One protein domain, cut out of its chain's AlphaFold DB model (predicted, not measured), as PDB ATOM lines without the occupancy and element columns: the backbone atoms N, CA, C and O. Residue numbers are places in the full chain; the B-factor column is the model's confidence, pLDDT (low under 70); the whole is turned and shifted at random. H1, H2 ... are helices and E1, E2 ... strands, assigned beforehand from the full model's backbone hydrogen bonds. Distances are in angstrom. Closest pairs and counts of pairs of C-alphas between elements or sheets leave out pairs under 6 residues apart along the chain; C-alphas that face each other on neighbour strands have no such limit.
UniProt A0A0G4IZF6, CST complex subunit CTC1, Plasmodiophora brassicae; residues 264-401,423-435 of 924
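AT A GLANCE: This is residues 264 to 401 and 423 to 435 of the 924 residues of the protein "CST complex subunit CTC1" of Plasmodiophora brassicae (UniProt A0A0G4IZF6). A small closed barrel of five strands, E1, E2, E3, E5 and E4 round the ring, makes the core, with E6 added alongside E4; the long helix H4 packs across its outside, and the short H5 folds back onto H4. Residues 352 to 365 make a long loop from E6 to H3, which is near H4. The printed part has 151 residues with five named helices and six named strands, in the order H1 E1 E2 E3 H2 E4 E5 E6 H3 H4 H5. The barrel is mixed, with E3 and E5 parallel and its other neighbour pairs antiparallel, and the class is mixed, helices and strands. The whole is compact, with a radius of gyration of the C-alphas of 14.7 A, and spans 42 by 35 by 29 A.

IN THESE COORDINATES: E1, residues 273 to 286, is 23.1 A long, from C-alpha 273 at (2.363, -39.606, 21.779), and bends by 106 degrees at residue 276. E4, residues 320 to 329, is 21.9 A long and bends by 85 degrees at residue 325. E2 is residues 289 to 292, E3 297 to 300, E5 337 to 340 and E6 346 to 351, 15.6 A. H4, residues 373 to 389, is 24.3 A long and ends at C-alpha 389 (33.833, -49.869, 18.855). H1 is residues 264 to 267, H2 307 to 310, H3 366 to 370 and H5 396 to 401.

HOW THE PARTS SIT: E1, E2 and E3 form a meander, each strand the antiparallel neighbour of the one before; N 291 and O 283 are 2.9 A apart, N 299 and O 290 2.8 A. E3 and E5 are parallel, with N 300 and O 339 at 2.8 A. E4 and E5 form a hairpin, with N 327 and O 340 at 2.8 A. E4 and E1 close the ring, with N 323 and O 277 at 2.8 A. E6 is antiparallel to E4, with N 348 and O 322 at 2.8 A. H4 is on the barrel, outside it, at a height of 9.0 A, and runs across the strands, at 64 degrees to E5 on the local plane. H4 and H5 touch at a steep tilt of 50 degrees, opposite ways; their closest C-alphas, Leu 383 and Leu 400, are 6.0 A apart. H3 is close to H4 but not clearly touching, with the C-alphas of Leu 368 and Ala 376 closest at 5.5 A. H1 is on the barrel, outside it, at a height of 7.9 A; H2 is only just on it, with 5 pairs of C-alphas within 10 A. In H4 and H5 every O i to N i+4 pair is within hydrogen-bond range; H3 has 0 of 1, but 2 of 2 O i to N i+3 pairs, and H1 and H2 are too short for an O i to N i+4 pair.

THE WHOLE: The C-alphas farthest apart, Arg 393 and Phe 425, are 44.1 A apart. Residues 402 to 422 are not printed, and C-alphas 401 and 423 are 26.5 A apart across the cut. The link from E6 to H3 is long, 14 residues. The mean pLDDT of the printed part is 76.9; 41 residues are under 70, among them 266 to 272, 304 to 314, 354 to 365 and 431 to 435.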
ATOM      1  N   ARG A 264       8.195 -40.272  34.661       69.12
ATOM      2  CA  ARG A 264       7.667 -41.583  35.085       69.12
ATOM      3  C   ARG A 264       6.556 -42.098  34.165       69.12
ATOM      4  O   ARG A 264       6.542 -43.282  33.853       69.12
ATOM      5  N   THR A 265       5.678 -41.221  33.680       70.81
ATOM      6  CA  THR A 265       4.594 -41.595  32.758       70.81
ATOM      7  C   THR A 265       5.136 -41.978  31.381       70.81
ATOM      8  O   THR A 265       4.617 -42.903  30.757       70.81
ATOM      9  N   LEU A 266       6.227 -41.341  30.936       64.94
ATOM     10  CA  LEU A 266       6.928 -41.714  29.701       64.94
ATOM     11  C   LEU A 266       7.549 -43.114  29.804       64.94
ATOM     12  O   LEU A 266       7.448 -43.911  28.871       64.94
ATOM     13  N   LEU A 267       8.133 -43.440  30.960       63.88
ATOM     14  CA  LEU A 267       8.740 -44.749  31.221       63.88
ATOM     15  C   LEU A 267       7.707 -45.889  31.256       63.88
ATOM     16  O   LEU A 267       8.031 -47.012  30.875       63.88
ATOM     17  N   CYS A 268       6.455 -45.613  31.638       57.00
ATOM     18  CA  CYS A 268       5.373 -46.605  31.666       57.00
ATOM     19  C   CYS A 268       4.806 -46.975  30.279       57.00
ATOM     20  O   CYS A 268       4.006 -47.904  30.197       57.00
ATOM     21  N   ARG A 269       5.203 -46.288  29.192       60.62
ATOM     22  CA  ARG A 269       4.836 -46.599  27.784       60.62
ATOM     23  C   ARG A 269       3.330 -46.706  27.500       60.62
ATOM     24  O   ARG A 269       2.923 -47.341  26.532       60.62
ATOM     25  N   GLN A 270       2.497 -46.081  28.329       56.50
ATOM     26  CA  GLN A 270       1.034 -46.119  28.200       56.50
ATOM     27  C   GLN A 270       0.495 -45.154  27.130       56.50
ATOM     28  O   GLN A 270      -0.697 -45.174  26.836       56.50
ATOM     29  N   MET A 271       1.351 -44.308  26.544       58.97
ATOM     30  CA  MET A 271       0.965 -43.278  25.575       58.97
ATOM     31  C   MET A 271       1.751 -43.445  24.273       58.97
ATOM     32  O   MET A 271       2.967 -43.600  24.304       58.97
ATOM     33  N   ALA A 272       1.062 -43.377  23.129       69.69
ATOM     34  CA  ALA A 272       1.695 -43.408  21.806       69.69
ATOM     35  C   ALA A 272       2.347 -42.061  21.427       69.69
ATOM     36  O   ALA A 272       3.272 -42.021  20.614       69.69
ATOM     37  N   MET A 273       1.878 -40.961  22.025       78.81
ATOM     38  CA  MET A 273       2.363 -39.606  21.779       78.81
ATOM     39  C   MET A 273       2.412 -38.803  23.084       78.81
ATOM     40  O   MET A 273       1.512 -38.889  23.918       78.81
ATOM     41  N   VAL A 274       3.475 -38.023  23.243       80.56
ATOM     42  CA  VAL A 274       3.736 -37.108  24.348       80.56
ATOM     43  C   VAL A 274       3.225 -35.724  23.954       80.56
ATOM     44  O   VAL A 274       3.807 -35.120  23.052       80.56
ATOM     45  N   PRO A 275       2.174 -35.195  24.603       80.75
ATOM     46  CA  PRO A 275       1.641 -33.874  24.276       80.75
ATOM     47  C   PRO A 275       2.641 -32.757  24.594       80.75
ATOM     48  O   PRO A 275       2.855 -31.876  23.763       80.75
ATOM     49  N   ARG A 276       3.293 -32.818  25.763       86.69
ATOM     50  CA  ARG A 276       4.351 -31.889  26.165       86.69
ATOM     51  C   ARG A 276       5.321 -32.533  27.151       86.69
ATOM     52  O   ARG A 276       4.899 -33.162  28.121       86.69
ATOM     53  N   TYR A 277       6.612 -32.330  26.929       88.94
ATOM     54  CA  TYR A 277       7.677 -32.677  27.860       88.94
ATOM     55  C   TYR A 277       8.725 -31.566  27.899       88.94
ATOM     56  O   TYR A 277       9.214 -31.133  26.859       88.94
ATOM     57  N   ARG A 278       9.071 -31.121  29.105       89.62
ATOM     58  CA  ARG A 278      10.076 -30.090  29.356       89.62
ATOM     59  C   ARG A 278      11.262 -30.711  30.072       89.62
ATOM     60  O   ARG A 278      11.069 -31.357  31.099       89.62
ATOM     61  N   GLY A 279      12.470 -30.484  29.567       89.50
ATOM     62  CA  GLY A 279      13.667 -31.073  30.165       89.50
ATOM     63  C   GLY A 279      14.968 -30.399  29.751       89.50
ATOM     64  O   GLY A 279      15.024 -29.617  28.793       89.50
ATOM     65  N   LEU A 280      16.021 -30.683  30.515       91.19
ATOM     66  CA  LEU A 280      17.360 -30.142  30.296       91.19
ATOM     67  C   LEU A 280      18.170 -31.092  29.413       91.19
ATOM     68  O   LEU A 280      18.331 -32.263  29.749       91.19
ATOM     69  N   VAL A 281      18.740 -30.590  28.320       89.62
ATOM     70  CA  VAL A 281      19.659 -31.369  27.482       89.62
ATOM     71  C   VAL A 281      20.928 -31.650  28.284       89.62
ATOM     72  O   VAL A 281      21.666 -30.731  28.633       89.62
ATOM     73  N   THR A 282      21.201 -32.915  28.577       90.00
ATOM     74  CA  THR A 282      22.367 -33.351  29.360       90.00
ATOM     75  C   THR A 282      23.444 -34.012  28.514       90.00
ATOM     76  O   THR A 282      24.596 -34.052  28.937       90.00
ATOM     77  N   GLY A 283      23.101 -34.493  27.318       87.12
ATOM     78  CA  GLY A 283      24.052 -35.122  26.405       87.12
ATOM     79  C   GLY A 283      23.690 -34.921  24.937       87.12
ATOM     80  O   GLY A 283      22.531 -34.703  24.580       87.12
ATOM     81  N   HIS A 284      24.697 -35.024  24.076       84.00
ATOM     82  CA  HIS A 284      24.547 -35.046  22.625       84.00
ATOM     83  C   HIS A 284      25.265 -36.281  22.092       84.00
ATOM     84  O   HIS A 284      26.477 -36.435  22.259       84.00
ATOM     85  N   VAL A 285      24.492 -37.186  21.495       80.75
ATOM     86  CA  VAL A 285      24.978 -38.514  21.103       80.75
ATOM     87  C   VAL A 285      25.453 -38.504  19.649       80.75
ATOM     88  O   VAL A 285      26.536 -38.993  19.329       80.75
ATOM     89  N   MET A 286      24.642 -37.923  18.763       79.25
ATOM     90  CA  MET A 286      24.950 -37.640  17.357       79.25
ATOM     91  C   MET A 286      24.013 -36.547  16.840       79.25
ATOM     92  O   MET A 286      23.033 -36.237  17.515       79.25
ATOM     93  N   ASP A 287      24.278 -35.996  15.651       76.62
ATOM     94  CA  ASP A 287      23.458 -34.919  15.086       76.62
ATOM     95  C   ASP A 287      21.971 -35.335  15.091       76.62
ATOM     96  O   ASP A 287      21.602 -36.371  14.559       76.62
ATOM     97  N   GLY A 288      21.093 -34.559  15.723       79.12
ATOM     98  CA  GLY A 288      19.674 -34.899  15.823       79.12
ATOM     99  C   GLY A 288      19.320 -35.961  16.872       79.12
ATOM    100  O   GLY A 288      18.156 -36.344  16.918       79.12
ATOM    101  N   VAL A 289      20.248 -36.421  17.719       87.44
ATOM    102  CA  VAL A 289      19.983 -37.348  18.835       87.44
ATOM    103  C   VAL A 289      20.543 -36.792  20.144       87.44
ATOM    104  O   VAL A 289      21.760 -36.679  20.325       87.44
ATOM    105  N   TYR A 290      19.647 -36.489  21.082       87.75
ATOM    106  CA  TYR A 290      19.972 -35.799  22.333       87.75
ATOM    107  C   TYR A 290      19.508 -36.585  23.555       87.75
ATOM    108  O   TYR A 290      18.452 -37.215  23.536       87.75
ATOM    109  N   GLU A 291      20.285 -36.509  24.631       90.75
ATOM    110  CA  GLU A 291      19.913 -37.021  25.948       90.75
ATOM    111  C   GLU A 291      19.399 -35.874  26.819       90.75
ATOM    112  O   GLU A 291      20.025 -34.813  26.895       90.75
ATOM    113  N   ILE A 292      18.272 -36.103  27.485       90.81
ATOM    114  CA  ILE A 292      17.595 -35.152  28.366       90.81
ATOM    115  C   ILE A 292      17.462 -35.761  29.767       90.81
ATOM    116  O   ILE A 292      17.269 -36.973  29.912       90.81
ATOM    117  N   ASP A 293      17.583 -34.910  30.790       89.31
ATOM    118  CA  ASP A 293      17.446 -35.245  32.212       89.31
ATOM    119  C   ASP A 293      18.324 -36.435  32.642       89.31
ATOM    120  O   ASP A 293      17.845 -37.420  33.208       89.31
ATOM    121  N   GLU A 294      19.627 -36.340  32.362       86.56
ATOM    122  CA  GLU A 294      20.657 -37.337  32.705       86.56
ATOM    123  C   GLU A 294      20.469 -38.669  31.963       86.56
ATOM    124  O   GLU A 294      20.746 -39.748  32.484       86.56
ATOM    125  N   GLY A 295      19.972 -38.597  30.725       82.94
ATOM    126  CA  GLY A 295      19.788 -39.763  29.859       82.94
ATOM    127  C   GLY A 295      18.518 -40.566  30.142       82.94
ATOM    128  O   GLY A 295      18.337 -41.627  29.547       82.94
ATOM    129  N   LYS A 296      17.615 -40.065  30.998       86.75
ATOM    130  CA  LYS A 296      16.294 -40.676  31.240       86.75
ATOM    131  C   LYS A 296      15.388 -40.597  30.014       86.75
ATOM    132  O   LYS A 296      14.535 -41.465  29.835       86.75
ATOM    133  N   VAL A 297      15.572 -39.577  29.175       87.62
ATOM    134  CA  VAL A 297      14.853 -39.418  27.908       87.62
ATOM    135  C   VAL A 297      15.851 -39.231  26.770       87.62
ATOM    136  O   VAL A 297      16.740 -38.386  26.849       87.62
ATOM    137  N   VAL A 298      15.700 -40.007  25.696       90.00
ATOM    138  CA  VAL A 298      16.484 -39.864  24.462       90.00
ATOM    139  C   VAL A 298      15.571 -39.375  23.350       90.00
ATOM    140  O   VAL A 298      14.555 -40.007  23.055       90.00
ATOM    141  N   VAL A 299      15.939 -38.259  22.730       89.38
ATOM    142  CA  VAL A 299      15.125 -37.562  21.734       89.38
ATOM    143  C   VAL A 299      15.755 -37.677  20.356       89.38
ATOM    144  O   VAL A 299      16.902 -37.277  20.166       89.38
ATOM    145  N   TYR A 300      14.973 -38.160  19.393       87.94
ATOM    146  CA  TYR A 300      15.343 -38.271  17.985       87.94
ATOM    147  C   TYR A 300      14.641 -37.190  17.157       87.94
ATOM    148  O   TYR A 300      13.418 -37.159  17.016       87.94
ATOM    149  N   LEU A 301      15.440 -36.294  16.589       84.50
ATOM    150  CA  LEU A 301      15.024 -35.167  15.756       84.50
ATOM    151  C   LEU A 301      15.273 -35.424  14.258       84.50
ATOM    152  O   LEU A 301      15.229 -34.485  13.457       84.50
ATOM    153  N   THR A 302      15.541 -36.679  13.881       75.94
ATOM    154  CA  THR A 302      15.938 -37.116  12.533       75.94
ATOM    155  C   THR A 302      14.939 -36.729  11.452       75.94
ATOM    156  O   THR A 302      15.361 -36.384  10.362       75.94
ATOM    157  N   HIS A 303      13.634 -36.676  11.727       76.00
ATOM    158  CA  HIS A 303      12.624 -36.461  10.679       76.00
ATOM    159  C   HIS A 303      12.033 -35.048  10.668       76.00
ATOM    160  O   HIS A 303      11.635 -34.560   9.612       76.00
ATOM    161  N   ALA A 304      12.025 -34.342  11.797       64.44
ATOM    162  CA  ALA A 304      11.129 -33.198  11.995       64.44
ATOM    163  C   ALA A 304      11.788 -31.895  12.454       64.44
ATOM    164  O   ALA A 304      11.107 -30.984  12.917       64.44
ATOM    165  N   THR A 305      13.109 -31.762  12.318       65.38
ATOM    166  CA  THR A 305      13.798 -30.492  12.614       65.38
ATOM    167  C   THR A 305      14.615 -29.969  11.434       65.38
ATOM    168  O   THR A 305      15.081 -30.772  10.614       65.38
ATOM    169  N   PRO A 306      14.800 -28.639  11.309       65.94
ATOM    170  CA  PRO A 306      15.681 -28.068  10.303       65.94
ATOM    171  C   PRO A 306      17.111 -28.590  10.503       65.94
ATOM    172  O   PRO A 306      17.514 -28.827  11.648       65.94
ATOM    173  N   PRO A 307      17.917 -28.710   9.432       65.38
ATOM    174  CA  PRO A 307      19.293 -29.198   9.531       65.38
ATOM    175  C   PRO A 307      20.146 -28.457  10.574       65.38
ATOM    176  O   PRO A 307      21.016 -29.066  11.194       65.38
ATOM    177  N   CYS A 308      19.874 -27.169  10.823       63.75
ATOM    178  CA  CYS A 308      20.590 -26.383  11.829       63.75
ATOM    179  C   CYS A 308      20.367 -26.904  13.261       63.75
ATOM    180  O   CYS A 308      21.344 -27.119  13.978       63.75
ATOM    181  N   LEU A 309      19.121 -27.192  13.655       68.56
ATOM    182  CA  LEU A 309      18.815 -27.746  14.979       68.56
ATOM    183  C   LEU A 309      19.381 -29.163  15.129       68.56
ATOM    184  O   LEU A 309      19.973 -29.462  16.159       68.56
ATOM    185  N   ARG A 310      19.296 -29.996  14.076       69.00
ATOM    186  CA  ARG A 310      19.947 -31.322  14.048       69.00
ATOM    187  C   ARG A 310      21.458 -31.230  14.254       69.00
ATOM    188  O   ARG A 310      22.046 -32.081  14.899       69.00
ATOM    189  N   SER A 311      22.091 -30.181  13.736       64.88
ATOM    190  CA  SER A 311      23.540 -29.973  13.869       64.88
ATOM    191  C   SER A 311      23.961 -29.451  15.255       64.88
ATOM    192  O   SER A 311      25.115 -29.050  15.432       64.88
ATOM    193  N   GLY A 312      23.043 -29.394  16.231       65.06
ATOM    194  CA  GLY A 312      23.303 -28.877  17.579       65.06
ATOM    195  C   GLY A 312      23.346 -27.348  17.668       65.06
ATOM    196  O   GLY A 312      23.904 -26.785  18.616       65.06
ATOM    197  N   ILE A 313      22.798 -26.638  16.677       66.75
ATOM    198  CA  ILE A 313      22.647 -25.181  16.756       66.75
ATOM    199  C   ILE A 313      21.412 -24.896  17.624       66.75
ATOM    200  O   ILE A 313      20.312 -25.322  17.301       66.75
ATOM    201  N   GLY A 314      21.597 -24.218  18.761       66.69
ATOM    202  CA  GLY A 314      20.529 -23.894  19.721       66.69
ATOM    203  C   GLY A 314      20.189 -25.000  20.737       66.69
ATOM    204  O   GLY A 314      19.881 -24.681  21.882       66.69
ATOM    205  N   ILE A 315      20.319 -26.280  20.369       76.38
ATOM    206  CA  ILE A 315      20.088 -27.444  21.250       76.38
ATOM    207  C   ILE A 315      21.444 -28.059  21.616       76.38
ATOM    208  O   ILE A 315      21.966 -28.920  20.913       76.38
ATOM    209  N   ARG A 316      22.050 -27.563  22.697       78.56
ATOM    210  CA  ARG A 316      23.338 -28.041  23.233       78.56
ATOM    211  C   ARG A 316      23.164 -28.548  24.651       78.56
ATOM    212  O   ARG A 316      22.192 -28.178  25.304       78.56
ATOM    213  N   VAL A 317      24.135 -29.303  25.160       84.56
ATOM    214  CA  VAL A 317      24.177 -29.667  26.583       84.56
ATOM    215  C   VAL A 317      24.065 -28.414  27.447       84.56
ATOM    216  O   VAL A 317      24.819 -27.464  27.264       84.56
ATOM    217  N   GLY A 318      23.088 -28.382  28.349       83.50
ATOM    218  CA  GLY A 318      22.708 -27.236  29.176       83.50
ATOM    219  C   GLY A 318      21.549 -26.391  28.630       83.50
ATOM    220  O   GLY A 318      21.110 -25.477  29.324       83.50
ATOM    221  N   ALA A 319      21.045 -26.663  27.422       83.25
ATOM    222  CA  ALA A 319      19.848 -26.009  26.896       83.25
ATOM    223  C   ALA A 319      18.582 -26.590  27.545       83.25
ATOM    224  O   ALA A 319      18.483 -27.799  27.754       83.25
ATOM    225  N   LEU A 320      17.605 -25.732  27.836       85.31
ATOM    226  CA  LEU A 320      16.281 -26.139  28.307       85.31
ATOM    227  C   LEU A 320      15.325 -26.142  27.120       85.31
ATOM    228  O   LEU A 320      15.179 -25.112  26.453       85.31
ATOM    229  N   VAL A 321      14.677 -27.275  26.870       88.06
ATOM    230  CA  VAL A 321      13.796 -27.458  25.713       88.06
ATOM    231  C   VAL A 321      12.407 -27.923  26.133       88.06
ATOM    232  O   VAL A 321      12.267 -28.702  27.076       88.06
ATOM    233  N   ASP A 322      11.404 -27.459  25.393       87.62
ATOM    234  CA  ASP A 322      10.037 -27.968  25.431       87.62
ATOM    235  C   ASP A 322       9.784 -28.783  24.160       87.62
ATOM    236  O   ASP A 322      10.010 -28.322  23.040       87.62
ATOM    237  N   ILE A 323       9.324 -30.014  24.333       89.12
ATOM    238  CA  ILE A 323       9.065 -30.985  23.276       89.12
ATOM    239  C   ILE A 323       7.567 -31.238  23.232       89.12
ATOM    240  O   ILE A 323       6.979 -31.619  24.241       89.12
ATOM    241  N   PHE A 324       6.961 -31.065  22.064       86.62
ATOM    242  CA  PHE A 324       5.523 -31.197  21.866       86.62
ATOM    243  C   PHE A 324       5.199 -32.255  20.816       86.62
ATOM    244  O   PHE A 324       5.921 -32.394  19.825       86.62
ATOM    245  N   ASN A 325       4.084 -32.955  21.026       86.12
ATOM    246  CA  ASN A 325       3.531 -33.973  20.126       86.12
ATOM    247  C   ASN A 325       4.575 -35.007  19.647       86.12
ATOM    248  O   ASN A 325       4.642 -35.346  18.467       86.12
ATOM    249  N   ALA A 326       5.425 -35.495  20.555       87.19
ATOM    250  CA  ALA A 326       6.488 -36.448  20.228       87.19
ATOM    251  C   ALA A 326       5.998 -37.894  20.312       87.19
ATOM    252  O   ALA A 326       5.312 -38.256  21.259       87.19
ATOM    253  N   HIS A 327       6.382 -38.758  19.379       85.56
ATOM    254  CA  HIS A 327       6.027 -40.174  19.451       85.56
ATOM    255  C   HIS A 327       6.882 -40.907  20.479       85.56
ATOM    256  O   HIS A 327       8.097 -40.722  20.503       85.56
ATOM    257  N   VAL A 328       6.264 -41.770  21.287       84.38
ATOM    258  CA  VAL A 328       6.990 -42.679  22.185       84.38
ATOM    259  C   VAL A 328       7.360 -43.937  21.408       84.38
ATOM    260  O   VAL A 328       6.492 -44.622  20.871       84.38
ATOM    261  N   ILE A 329       8.653 -44.248  21.355       81.31
ATOM    262  CA  ILE A 329       9.192 -45.381  20.605       81.31
ATOM    263  C   ILE A 329       9.509 -46.513  21.588       81.31
ATOM    264  O   ILE A 329      10.118 -46.259  22.636       81.31
ATOM    265  N   PRO A 330       9.128 -47.769  21.286       72.31
ATOM    266  CA  PRO A 330       9.500 -48.910  22.108       72.31
ATOM    267  C   PRO A 330      11.021 -48.996  22.285       72.31
ATOM    268  O   PRO A 330      11.789 -48.884  21.333       72.31
ATOM    269  N   SER A 331      11.459 -49.209  23.519       73.25
ATOM    270  CA  SER A 331      12.866 -49.421  23.867       73.25
ATOM    271  C   SER A 331      13.003 -50.746  24.610       73.25
ATOM    272  O   SER A 331      12.071 -51.153  25.292       73.25
ATOM    273  N   ASP A 332      14.135 -51.431  24.550       68.00
ATOM    274  CA  ASP A 332      14.341 -52.611  25.408       68.00
ATOM    275  C   ASP A 332      14.762 -52.199  26.825       68.00
ATOM    276  O   ASP A 332      14.503 -52.899  27.800       68.00
ATOM    277  N   ASP A 333      15.318 -50.995  26.956       73.38
ATOM    278  CA  ASP A 333      15.711 -50.407  28.230       73.38
ATOM    279  C   ASP A 333      14.494 -49.808  28.955       73.38
ATOM    280  O   ASP A 333      13.853 -48.871  28.467       73.38
ATOM    281  N   ALA A 334      14.154 -50.364  30.119       71.88
ATOM    282  CA  ALA A 334      13.079 -49.867  30.976       71.88
ATOM    283  C   ALA A 334      13.467 -48.588  31.743       71.88
ATOM    284  O   ALA A 334      12.588 -47.889  32.244       71.88
ATOM    285  N   SER A 335      14.762 -48.267  31.827       77.88
ATOM    286  CA  SER A 335      15.274 -47.091  32.539       77.88
ATOM    287  C   SER A 335      15.266 -45.809  31.700       77.88
ATOM    288  O   SER A 335      15.410 -44.717  32.252       77.88
ATOM    289  N   ARG A 336      15.057 -45.926  30.380       84.00
ATOM    290  CA  ARG A 336      15.099 -44.806  29.430       84.00
ATOM    291  C   ARG A 336      13.862 -44.770  28.539       84.00
ATOM    292  O   ARG A 336      13.520 -45.756  27.886       84.00
ATOM    293  N   ALA A 337      13.226 -43.607  28.451       86.06
ATOM    294  CA  ALA A 337      12.187 -43.347  27.464       86.06
ATOM    295  C   ALA A 337      12.832 -42.883  26.154       86.06
ATOM    296  O   ALA A 337      13.738 -42.048  26.160       86.06
ATOM    297  N   VAL A 338      12.358 -43.398  25.020       87.44
ATOM    298  CA  VAL A 338      12.783 -42.918  23.703       87.44
ATOM    299  C   VAL A 338      11.623 -42.227  23.027       87.44
ATOM    300  O   VAL A 338      10.533 -42.788  22.926       87.44
ATOM    301  N   VAL A 339      11.871 -41.004  22.574       88.44
ATOM    302  CA  VAL A 339      10.889 -40.205  21.855       88.44
ATOM    303  C   VAL A 339      11.462 -39.734  20.529       88.44
ATOM    304  O   VAL A 339      12.653 -39.443  20.425       88.44
ATOM    305  N   GLY A 340      10.622 -39.647  19.506       87.88
ATOM    306  CA  GLY A 340      11.019 -39.102  18.214       87.88
ATOM    307  C   GLY A 340       9.968 -38.162  17.643       87.88
ATOM    308  O   GLY A 340       8.771 -38.312  17.896       87.88
ATOM    309  N   LEU A 341      10.427 -37.158  16.904       85.69
ATOM    310  CA  LEU A 341       9.555 -36.147  16.314       85.69
ATOM    311  C   LEU A 341       9.205 -36.490  14.864       85.69
ATOM    312  O   LEU A 341      10.088 -36.718  14.037       85.69
ATOM    313  N   CYS A 342       7.909 -36.448  14.573       84.69
ATOM    314  CA  CYS A 342       7.324 -36.416  13.234       84.69
ATOM    315  C   CYS A 342       7.060 -34.956  12.813       84.69
ATOM    316  O   CYS A 342       7.226 -34.042  13.615       84.69
ATOM    317  N   THR A 343       6.623 -34.711  11.581       84.12
ATOM    318  CA  THR A 343       6.312 -33.382  11.024       84.12
ATOM    319  C   THR A 343       5.275 -32.606  11.845       84.12
ATOM    320  O   THR A 343       5.255 -31.376  11.804       84.12
ATOM    321  N   TYR A 344       4.426 -33.313  12.595       85.19
ATOM    322  CA  TYR A 344       3.449 -32.744  13.527       85.19
ATOM    323  C   TYR A 344       4.054 -32.358  14.894       85.19
ATOM    324  O   TYR A 344       3.516 -31.509  15.609       85.19
ATOM    325  N   GLY A 345       5.184 -32.969  15.251       85.75
ATOM    326  CA  GLY A 345       5.941 -32.696  16.465       85.75
ATOM    327  C   GLY A 345       6.814 -31.449  16.345       85.75
ATOM    328  O   GLY A 345       7.326 -31.116  15.276       85.75
ATOM    329  N   SER A 346       7.024 -30.763  17.465       84.12
ATOM    330  CA  SER A 346       7.858 -29.561  17.509       84.12
ATOM    331  C   SER A 346       8.734 -29.523  18.750       84.12
ATOM    332  O   SER A 346       8.345 -30.008  19.810       84.12
ATOM    333  N   ILE A 347       9.896 -28.890  18.622       85.06
ATOM    334  CA  ILE A 347      10.788 -28.591  19.738       85.06
ATOM    335  C   ILE A 347      10.998 -27.085  19.829       85.06
ATOM    336  O   ILE A 347      11.273 -26.422  18.827       85.06
ATOM    337  N   GLU A 348      10.874 -26.552  21.036       83.31
ATOM    338  CA  GLU A 348      11.112 -25.151  21.342       83.31
ATOM    339  C   GLU A 348      12.260 -25.011  22.337       83.31
ATOM    340  O   GLU A 348      12.344 -25.729  23.331       83.31
ATOM    341  N   ILE A 349      13.154 -24.060  22.075       80.50
ATOM    342  CA  ILE A 349      14.245 -23.732  22.989       80.50
ATOM    343  C   ILE A 349      13.720 -22.690  23.973       80.50
ATOM    344  O   ILE A 349      13.418 -21.562  23.581       80.50
ATOM    345  N   VAL A 350      13.616 -23.079  25.242       80.31
ATOM    346  CA  VAL A 350      13.178 -22.209  26.341       80.31
ATOM    347  C   VAL A 350      14.356 -21.415  26.892       80.31
ATOM    348  O   VAL A 350      14.229 -20.231  27.185       80.31
ATOM    349  N   LYS A 351      15.515 -22.066  27.024       80.44
ATOM    350  CA  LYS A 351      16.753 -21.437  27.487       80.44
ATOM    351  C   LYS A 351      17.938 -21.978  26.701       80.44
ATOM    352  O   LYS A 351      18.061 -23.192  26.530       80.44
ATOM    353  N   LEU A 352      18.813 -21.086  26.245       75.44
ATOM    354  CA  LEU A 352      20.049 -21.471  25.571       75.44
ATOM    355  C   LEU A 352      21.065 -22.024  26.579       75.44
ATOM    356  O   LEU A 352      21.047 -21.692  27.764       75.44
ATOM    357  N   SER A 353      21.964 -22.883  26.100       75.50
ATOM    358  CA  SER A 353      23.066 -23.367  26.930       75.50
ATOM    359  C   SER A 353      24.062 -22.244  27.217       75.50
ATOM    360  O   SER A 353      24.503 -21.551  26.303       75.50
ATOM    361  N   ALA A 354      24.493 -22.140  28.475       68.75
ATOM    362  CA  ALA A 354      25.608 -21.280  28.867       68.75
ATOM    363  C   ALA A 354      26.979 -21.834  28.420       68.75
ATOM    364  O   ALA A 354      27.988 -21.136  28.494       68.75
ATOM    365  N   THR A 355      27.048 -23.097  27.979       67.50
ATOM    366  CA  THR A 355      28.311 -23.754  27.623       67.50
ATOM    367  C   THR A 355      28.560 -23.727  26.115       67.50
ATOM    368  O   THR A 355      27.744 -24.170  25.312       67.50
ATOM    369  N   MET A 356      29.737 -23.235  25.714       58.66
ATOM    370  CA  MET A 356      30.145 -23.152  24.303       58.66
ATOM    371  C   MET A 356      30.978 -24.348  23.823       58.66
ATOM    372  O   MET A 356      31.576 -24.284  22.746       58.66
ATOM    373  N   LYS A 357      31.050 -25.446  24.592       59.25
ATOM    374  CA  LYS A 357      31.880 -26.601  24.220       59.25
ATOM    375  C   LYS A 357      31.472 -27.120  22.838       59.25
ATOM    376  O   LYS A 357      30.301 -27.370  22.568       59.25
ATOM    377  N   ALA A 358      32.455 -27.228  21.945       55.09
ATOM    378  CA  ALA A 358      32.269 -27.851  20.647       55.09
ATOM    379  C   ALA A 358      32.183 -29.364  20.854       55.09
ATOM    380  O   ALA A 358      33.134 -29.987  21.326       55.09
ATOM    381  N   GLU A 359      31.039 -29.945  20.520       57.75
ATOM    382  CA  GLU A 359      30.828 -31.381  20.646       57.75
ATOM    383  C   GLU A 359      31.262 -32.118  19.374       57.75
ATOM    384  O   GLU A 359      31.191 -31.560  18.271       57.75
ATOM    385  N   PRO A 360      31.757 -33.363  19.504       54.72
ATOM    386  CA  PRO A 360      32.145 -34.174  18.361       54.72
ATOM    387  C   PRO A 360      30.933 -34.428  17.458       54.72
ATOM    388  O   PRO A 360      29.964 -35.061  17.857       54.72
ATOM    389  N   ARG A 361      31.001 -33.937  16.214       59.53
ATOM    390  CA  ARG A 361      29.896 -34.040  15.251       59.53
ATOM    391  C   ARG A 361      29.889 -35.393  14.557       59.53
ATOM    392  O   ARG A 361      30.825 -35.742  13.827       59.53
ATOM    393  N   PHE A 362      28.805 -36.132  14.732       65.88
ATOM    394  CA  PHE A 362      28.486 -37.313  13.946       65.88
ATOM    395  C   PHE A 362      27.318 -36.953  13.039       65.88
ATOM    396  O   PHE A 362      26.170 -37.021  13.459       65.88
ATOM    397  N   ARG A 363      27.637 -36.565  11.797       64.62
ATOM    398  CA  ARG A 363      26.623 -36.171  10.816       64.62
ATOM    399  C   ARG A 363      25.640 -37.305  10.566       64.62
ATOM    400  O   ARG A 363      26.045 -38.370  10.096       64.62
ATOM    401  N   VAL A 364      24.370 -37.037  10.843       63.38
ATOM    402  CA  VAL A 364      23.260 -37.878  10.409       63.38
ATOM    403  C   VAL A 364      23.193 -37.847   8.892       63.38
ATOM    404  O   VAL A 364      23.219 -36.785   8.267       63.38
ATOM    405  N   SER A 365      23.163 -39.036   8.295       67.44
ATOM    406  CA  SER A 365      22.972 -39.165   6.857       67.44
ATOM    407  C   SER A 365      21.528 -38.825   6.506       67.44
ATOM    408  O   SER A 365      20.619 -39.278   7.207       67.44
ATOM    409  N   PRO A 366      21.289 -38.114   5.394       71.25
ATOM    410  CA  PRO A 366      19.947 -37.923   4.853       71.25
ATOM    411  C   PRO A 366      19.240 -39.245   4.498       71.25
ATOM    412  O   PRO A 366      18.037 -39.242   4.272       71.25
ATOM    413  N   GLU A 367      19.948 -40.378   4.468       74.25
ATOM    414  CA  GLU A 367      19.345 -41.708   4.309       74.25
ATOM    415  C   GLU A 367      18.434 -42.088   5.487       74.25
ATOM    416  O   GLU A 367      17.449 -42.786   5.270       74.25
ATOM    417  N   LEU A 368      18.696 -41.589   6.705       77.94
ATOM    418  CA  LEU A 368      17.824 -41.841   7.862       77.94
ATOM    419  C   LEU A 368      16.459 -41.144   7.732       77.94
ATOM    420  O   LEU A 368      15.477 -41.656   8.261       77.94
ATOM    421  N   ASP A 369      16.372 -40.035   6.982       73.69
ATOM    422  CA  ASP A 369      15.101 -39.340   6.699       73.69
ATOM    423  C   ASP A 369      14.147 -40.201   5.843       73.69
ATOM    424  O   ASP A 369      12.955 -39.898   5.765       73.69
ATOM    425  N   ARG A 370      14.670 -41.239   5.169       76.62
ATOM    426  CA  ARG A 370      13.905 -42.151   4.301       76.62
ATOM    427  C   ARG A 370      13.376 -43.383   5.026       76.62
ATOM    428  O   ARG A 370      12.620 -44.138   4.432       76.62
ATOM    429  N   LEU A 371      13.788 -43.608   6.267       79.12
ATOM    430  CA  LEU A 371      13.306 -44.721   7.075       79.12
ATOM    431  C   LEU A 371      12.084 -44.294   7.883       79.12
ATOM    432  O   LEU A 371      11.902 -43.102   8.153       79.12
ATOM    433  N   ASP A 372      11.285 -45.261   8.329       79.06
ATOM    434  CA  ASP A 372      10.357 -44.996   9.423       79.06
ATOM    435  C   ASP A 372      11.135 -44.645  10.712       79.06
ATOM    436  O   ASP A 372      12.355 -44.815  10.815       79.06
ATOM    437  N   LEU A 373      10.446 -44.071  11.696       78.25
ATOM    438  CA  LEU A 373      11.089 -43.557  12.901       78.25
ATOM    439  C   LEU A 373      11.667 -44.688  13.768       78.25
ATOM    440  O   LEU A 373      12.697 -44.493  14.407       78.25
ATOM    441  N   VAL A 374      11.039 -45.867  13.779       79.19
ATOM    442  CA  VAL A 374      11.491 -47.023  14.572       79.19
ATOM    443  C   VAL A 374      12.791 -47.577  13.992       79.19
ATOM    444  O   VAL A 374      13.780 -47.736  14.713       79.19
ATOM    445  N   ASP A 375      12.819 -47.782  12.679       80.06
ATOM    446  CA  ASP A 375      13.973 -48.245  11.919       80.06
ATOM    447  C   ASP A 375      15.118 -47.227  11.985       80.06
ATOM    448  O   ASP A 375      16.271 -47.597  12.218       80.06
ATOM    449  N   ALA A 376      14.820 -45.927  11.884       82.69
ATOM    450  CA  ALA A 376      15.827 -44.881  12.037       82.69
ATOM    451  C   ALA A 376      16.457 -44.867  13.437       82.69
ATOM    452  O   ALA A 376      17.672 -44.674  13.555       82.69
ATOM    453  N   VAL A 377      15.673 -45.101  14.498       81.81
ATOM    454  CA  VAL A 377      16.201 -45.247  15.864       81.81
ATOM    455  C   VAL A 377      17.073 -46.496  15.979       81.81
ATOM    456  O   VAL A 377      18.172 -46.414  16.530       81.81
ATOM    457  N   ALA A 378      16.628 -47.636  15.446       80.19
ATOM    458  CA  ALA A 378      17.390 -48.883  15.482       80.19
ATOM    459  C   ALA A 378      18.740 -48.746  14.752       80.19
ATOM    460  O   ALA A 378      19.790 -49.069  15.317       80.19
ATOM    461  N   VAL A 379      18.733 -48.179  13.542       84.19
ATOM    462  CA  VAL A 379      19.944 -47.916  12.750       84.19
ATOM    463  C   VAL A 379      20.856 -46.912  13.455       84.19
ATOM    464  O   VAL A 379      22.065 -47.131  13.520       84.19
ATOM    465  N   SER A 380      20.306 -45.842  14.037       83.44
ATOM    466  CA  SER A 380      21.088 -44.852  14.791       83.44
ATOM    467  C   SER A 380      21.765 -45.473  16.012       83.44
ATOM    468  O   SER A 380      22.954 -45.248  16.224       83.44
ATOM    469  N   ARG A 381      21.056 -46.310  16.781       81.50
ATOM    470  CA  ARG A 381      21.625 -47.051  17.919       81.50
ATOM    471  C   ARG A 381      22.760 -47.968  17.478       81.50
ATOM    472  O   ARG A 381      23.848 -47.894  18.044       81.50
ATOM    473  N   ALA A 382      22.537 -48.773  16.437       82.06
ATOM    474  CA  ALA A 382      23.570 -49.641  15.882       82.06
ATOM    475  C   ALA A 382      24.790 -48.831  15.412       82.06
ATOM    476  O   ALA A 382      25.927 -49.199  15.706       82.06
ATOM    477  N   LEU A 383      24.567 -47.691  14.751       83.88
ATOM    478  CA  LEU A 383      25.627 -46.804  14.285       83.88
ATOM    479  C   LEU A 383      26.429 -46.210  15.445       83.88
ATOM    480  O   LEU A 383      27.655 -46.164  15.354       83.88
ATOM    481  N   ILE A 384      25.765 -45.771  16.519       80.62
ATOM    482  CA  ILE A 384      26.422 -45.280  17.737       80.62
ATOM    483  C   ILE A 384      27.314 -46.388  18.294       80.62
ATOM    484  O   ILE A 384      28.525 -46.195  18.384       80.62
ATOM    485  N   SER A 385      26.764 -47.578  18.543       80.62
ATOM    486  CA  SER A 385      27.513 -48.707  19.104       80.62
ATOM    487  C   SER A 385      28.696 -49.140  18.228       80.62
ATOM    488  O   SER A 385      29.811 -49.297  18.727       80.62
ATOM    489  N   LEU A 386      28.509 -49.281  16.909       80.75
ATOM    490  CA  LEU A 386      29.609 -49.613  15.993       80.75
ATOM    491  C   LEU A 386      30.664 -48.510  15.954       80.75
ATOM    492  O   LEU A 386      31.862 -48.787  15.867       80.75
ATOM    493  N   LYS A 387      30.241 -47.248  16.023       79.62
ATOM    494  CA  LYS A 387      31.164 -46.120  16.023       79.62
ATOM    495  C   LYS A 387      31.992 -46.062  17.290       79.62
ATOM    496  O   LYS A 387      33.168 -45.723  17.188       79.62
ATOM    497  N   GLU A 388      31.412 -46.389  18.440       77.25
ATOM    498  CA  GLU A 388      32.136 -46.517  19.704       77.25
ATOM    499  C   GLU A 388      33.194 -47.616  19.655       77.25
ATOM    500  O   GLU A 388      34.315 -47.386  20.103       77.25
ATOM    501  N   ARG A 389      32.889 -48.749  19.013       76.38
ATOM    502  CA  ARG A 389      33.833 -49.869  18.855       76.38
ATOM    503  C   ARG A 389      34.938 -49.595  17.843       76.38
ATOM    504  O   ARG A 389      36.102 -49.915  18.054       76.38
ATOM    505  N   PHE A 390      34.606 -48.975  16.716       76.88
ATOM    506  CA  PHE A 390      35.555 -48.791  15.616       76.88
ATOM    507  C   PHE A 390      36.229 -47.412  15.583       76.88
ATOM    508  O   PHE A 390      36.845 -47.075  14.562       76.88
ATOM    509  N   ARG A 391      36.125 -46.616  16.666       65.19
ATOM    510  CA  ARG A 391      36.537 -45.196  16.736       65.19
ATOM    511  C   ARG A 391      37.827 -44.908  15.940       65.19
ATOM    512  O   ARG A 391      38.838 -45.595  16.068       65.19
ATOM    513  N   GLN A 392      37.757 -43.859  15.109       60.25
ATOM    514  CA  GLN A 392      38.798 -43.308  14.213       60.25
ATOM    515  C   GLN A 392      39.186 -44.119  12.960       60.25
ATOM    516  O   GLN A 392      39.852 -43.562  12.088       60.25
ATOM    517  N   ARG A 393      38.783 -45.390  12.809       65.50
ATOM    518  CA  ARG A 393      39.306 -46.247  11.719       65.50
ATOM    519  C   ARG A 393      38.377 -46.409  10.521       65.50
ATOM    520  O   ARG A 393      38.858 -46.549   9.399       65.50
ATOM    521  N   VAL A 394      37.066 -46.376  10.747       72.69
ATOM    522  CA  VAL A 394      36.056 -46.507   9.688       72.69
ATOM    523  C   VAL A 394      35.277 -45.200   9.572       72.69
ATOM    524  O   VAL A 394      34.855 -44.616  10.570       72.69
ATOM    525  N   ARG A 395      35.097 -44.709   8.340       75.88
ATOM    526  CA  ARG A 395      34.287 -43.510   8.075       75.88
ATOM    527  C   ARG A 395      32.821 -43.793   8.414       75.88
ATOM    528  O   ARG A 395      32.297 -44.828   8.013       75.88
ATOM    529  N   SER A 396      32.141 -42.840   9.055       74.06
ATOM    530  CA  SER A 396      30.724 -42.969   9.440       74.06
ATOM    531  C   SER A 396      29.794 -43.387   8.312       74.06
ATOM    532  O   SER A 396      28.918 -44.201   8.553       74.06
ATOM    533  N   ALA A 397      30.007 -42.881   7.097       75.19
ATOM    534  CA  ALA A 397      29.178 -43.244   5.950       75.19
ATOM    535  C   ALA A 397      29.228 -44.753   5.641       75.19
ATOM    536  O   ALA A 397      28.207 -45.350   5.329       75.19
ATOM    537  N   ARG A 398      30.399 -45.396   5.791       79.19
ATOM    538  CA  ARG A 398      30.537 -46.849   5.588       79.19
ATOM    539  C   ARG A 398      29.881 -47.652   6.708       79.19
ATOM    540  O   ARG A 398      29.271 -48.673   6.429       79.19
ATOM    541  N   LEU A 399      30.008 -47.188   7.953       80.81
ATOM    542  CA  LEU A 399      29.327 -47.821   9.086       80.81
ATOM    543  C   LEU A 399      27.814 -47.716   8.944       80.81
ATOM    544  O   LEU A 399      27.127 -48.686   9.216       80.81
ATOM    545  N   LEU A 400      27.303 -46.575   8.479       80.69
ATOM    546  CA  LEU A 400      25.874 -46.406   8.272       80.69
ATOM    547  C   LEU A 400      25.343 -47.332   7.177       80.69
ATOM    548  O   LEU A 400      24.340 -47.991   7.415       80.69
ATOM    549  N   ALA A 401      26.014 -47.413   6.023       79.44
ATOM    550  CA  ALA A 401      25.620 -48.346   4.967       79.44
ATOM    551  C   ALA A 401      25.543 -49.787   5.501       79.44
ATOM    552  O   ALA A 401      24.552 -50.476   5.285       79.44
ATOM    553  N   GLU A 423       1.500 -36.522   6.579       79.44
ATOM    554  CA  GLU A 423       1.965 -36.791   7.941       79.44
ATOM    555  C   GLU A 423       1.484 -35.732   8.951       79.44
ATOM    556  O   GLU A 423       1.145 -36.074  10.084       79.44
ATOM    557  N   PHE A 424       1.415 -34.456   8.553       83.94
ATOM    558  CA  PHE A 424       0.908 -33.378   9.405       83.94
ATOM    559  C   PHE A 424      -0.622 -33.430   9.562       83.94
ATOM    560  O   PHE A 424      -1.136 -33.323  10.676       83.94
ATOM    561  N   PHE A 425      -1.361 -33.622   8.462       80.19
ATOM    562  CA  PHE A 425      -2.835 -33.654   8.468       80.19
ATOM    563  C   PHE A 425      -3.424 -34.958   9.021       80.19
ATOM    564  O   PHE A 425      -4.540 -34.977   9.539       80.19
ATOM    565  N   GLU A 426      -2.699 -36.064   8.889       77.69
ATOM    566  CA  GLU A 426      -3.096 -37.397   9.333       77.69
ATOM    567  C   GLU A 426      -2.141 -37.909  10.416       77.69
ATOM    568  O   GLU A 426      -1.790 -39.083  10.435       77.69
ATOM    569  N   HIS A 427      -1.736 -37.048  11.356       75.31
ATOM    570  CA  HIS A 427      -0.783 -37.398  12.420       75.31
ATOM    571  C   HIS A 427      -1.231 -38.592  13.291       75.31
ATOM    572  O   HIS A 427      -0.408 -39.317  13.846       75.31
ATOM    573  N   TRP A 428      -2.539 -38.848  13.384       70.50
ATOM    574  CA  TRP A 428      -3.116 -40.027  14.044       70.50
ATOM    575  C   TRP A 428      -2.905 -41.337  13.253       70.50
ATOM    576  O   TRP A 428      -3.008 -42.422  13.819       70.50
ATOM    577  N   LYS A 429      -2.573 -41.236  11.960       69.12
ATOM    578  CA  LYS A 429      -2.086 -42.290  11.049       69.12
ATOM    579  C   LYS A 429      -0.641 -42.011  10.626       69.12
ATOM    580  O   LYS A 429      -0.275 -42.226   9.472       69.12
ATOM    581  N   CYS A 430       0.184 -41.482  11.528       70.62
ATOM    582  CA  CYS A 430       1.580 -41.209  11.214       70.62
ATOM    583  C   CYS A 430       2.292 -42.508  10.795       70.62
ATOM    584  O   CYS A 430       2.662 -43.323  11.638       70.62
ATOM    585  N   ASN A 431       2.503 -42.686   9.487       65.88
ATOM    586  CA  ASN A 431       3.155 -43.869   8.913       65.88
ATOM    587  C   ASN A 431       4.631 -43.997   9.332       65.88
ATOM    588  O   ASN A 431       5.250 -45.018   9.053       65.88
ATOM    589  N   LEU A 432       5.201 -42.983  10.003       68.62
ATOM    590  CA  LEU A 432       6.536 -43.067  10.597       68.62
ATOM    591  C   LEU A 432       6.579 -43.956  11.845       68.62
ATOM    592  O   LEU A 432       7.668 -44.346  12.255       68.62
ATOM    593  N   VAL A 433       5.440 -44.261  12.469       66.88
ATOM    594  CA  VAL A 433       5.379 -45.167  13.620       66.88
ATOM    595  C   VAL A 433       4.510 -46.354  13.241       66.88
ATOM    596  O   VAL A 433       3.283 -46.266  13.231       66.88
ATOM    597  N   ALA A 434       5.151 -47.481  12.923       61.72
ATOM    598  CA  ALA A 434       4.439 -48.731  12.705       61.72
ATOM    599  C   ALA A 434       3.577 -49.071  13.941       61.72
ATOM    600  O   ALA A 434       3.999 -48.804  15.075       61.72
ATOM    601  N   PRO A 435       2.385 -49.677  13.768       58.41
ATOM    602  CA  PRO A 435       1.572 -50.131  14.891       58.41
ATOM    603  C   PRO A 435       2.415 -50.963  15.865       58.41
ATOM    604  O   PRO A 435       3.221 -51.788  15.434       58.41
TER     605      PRO A 435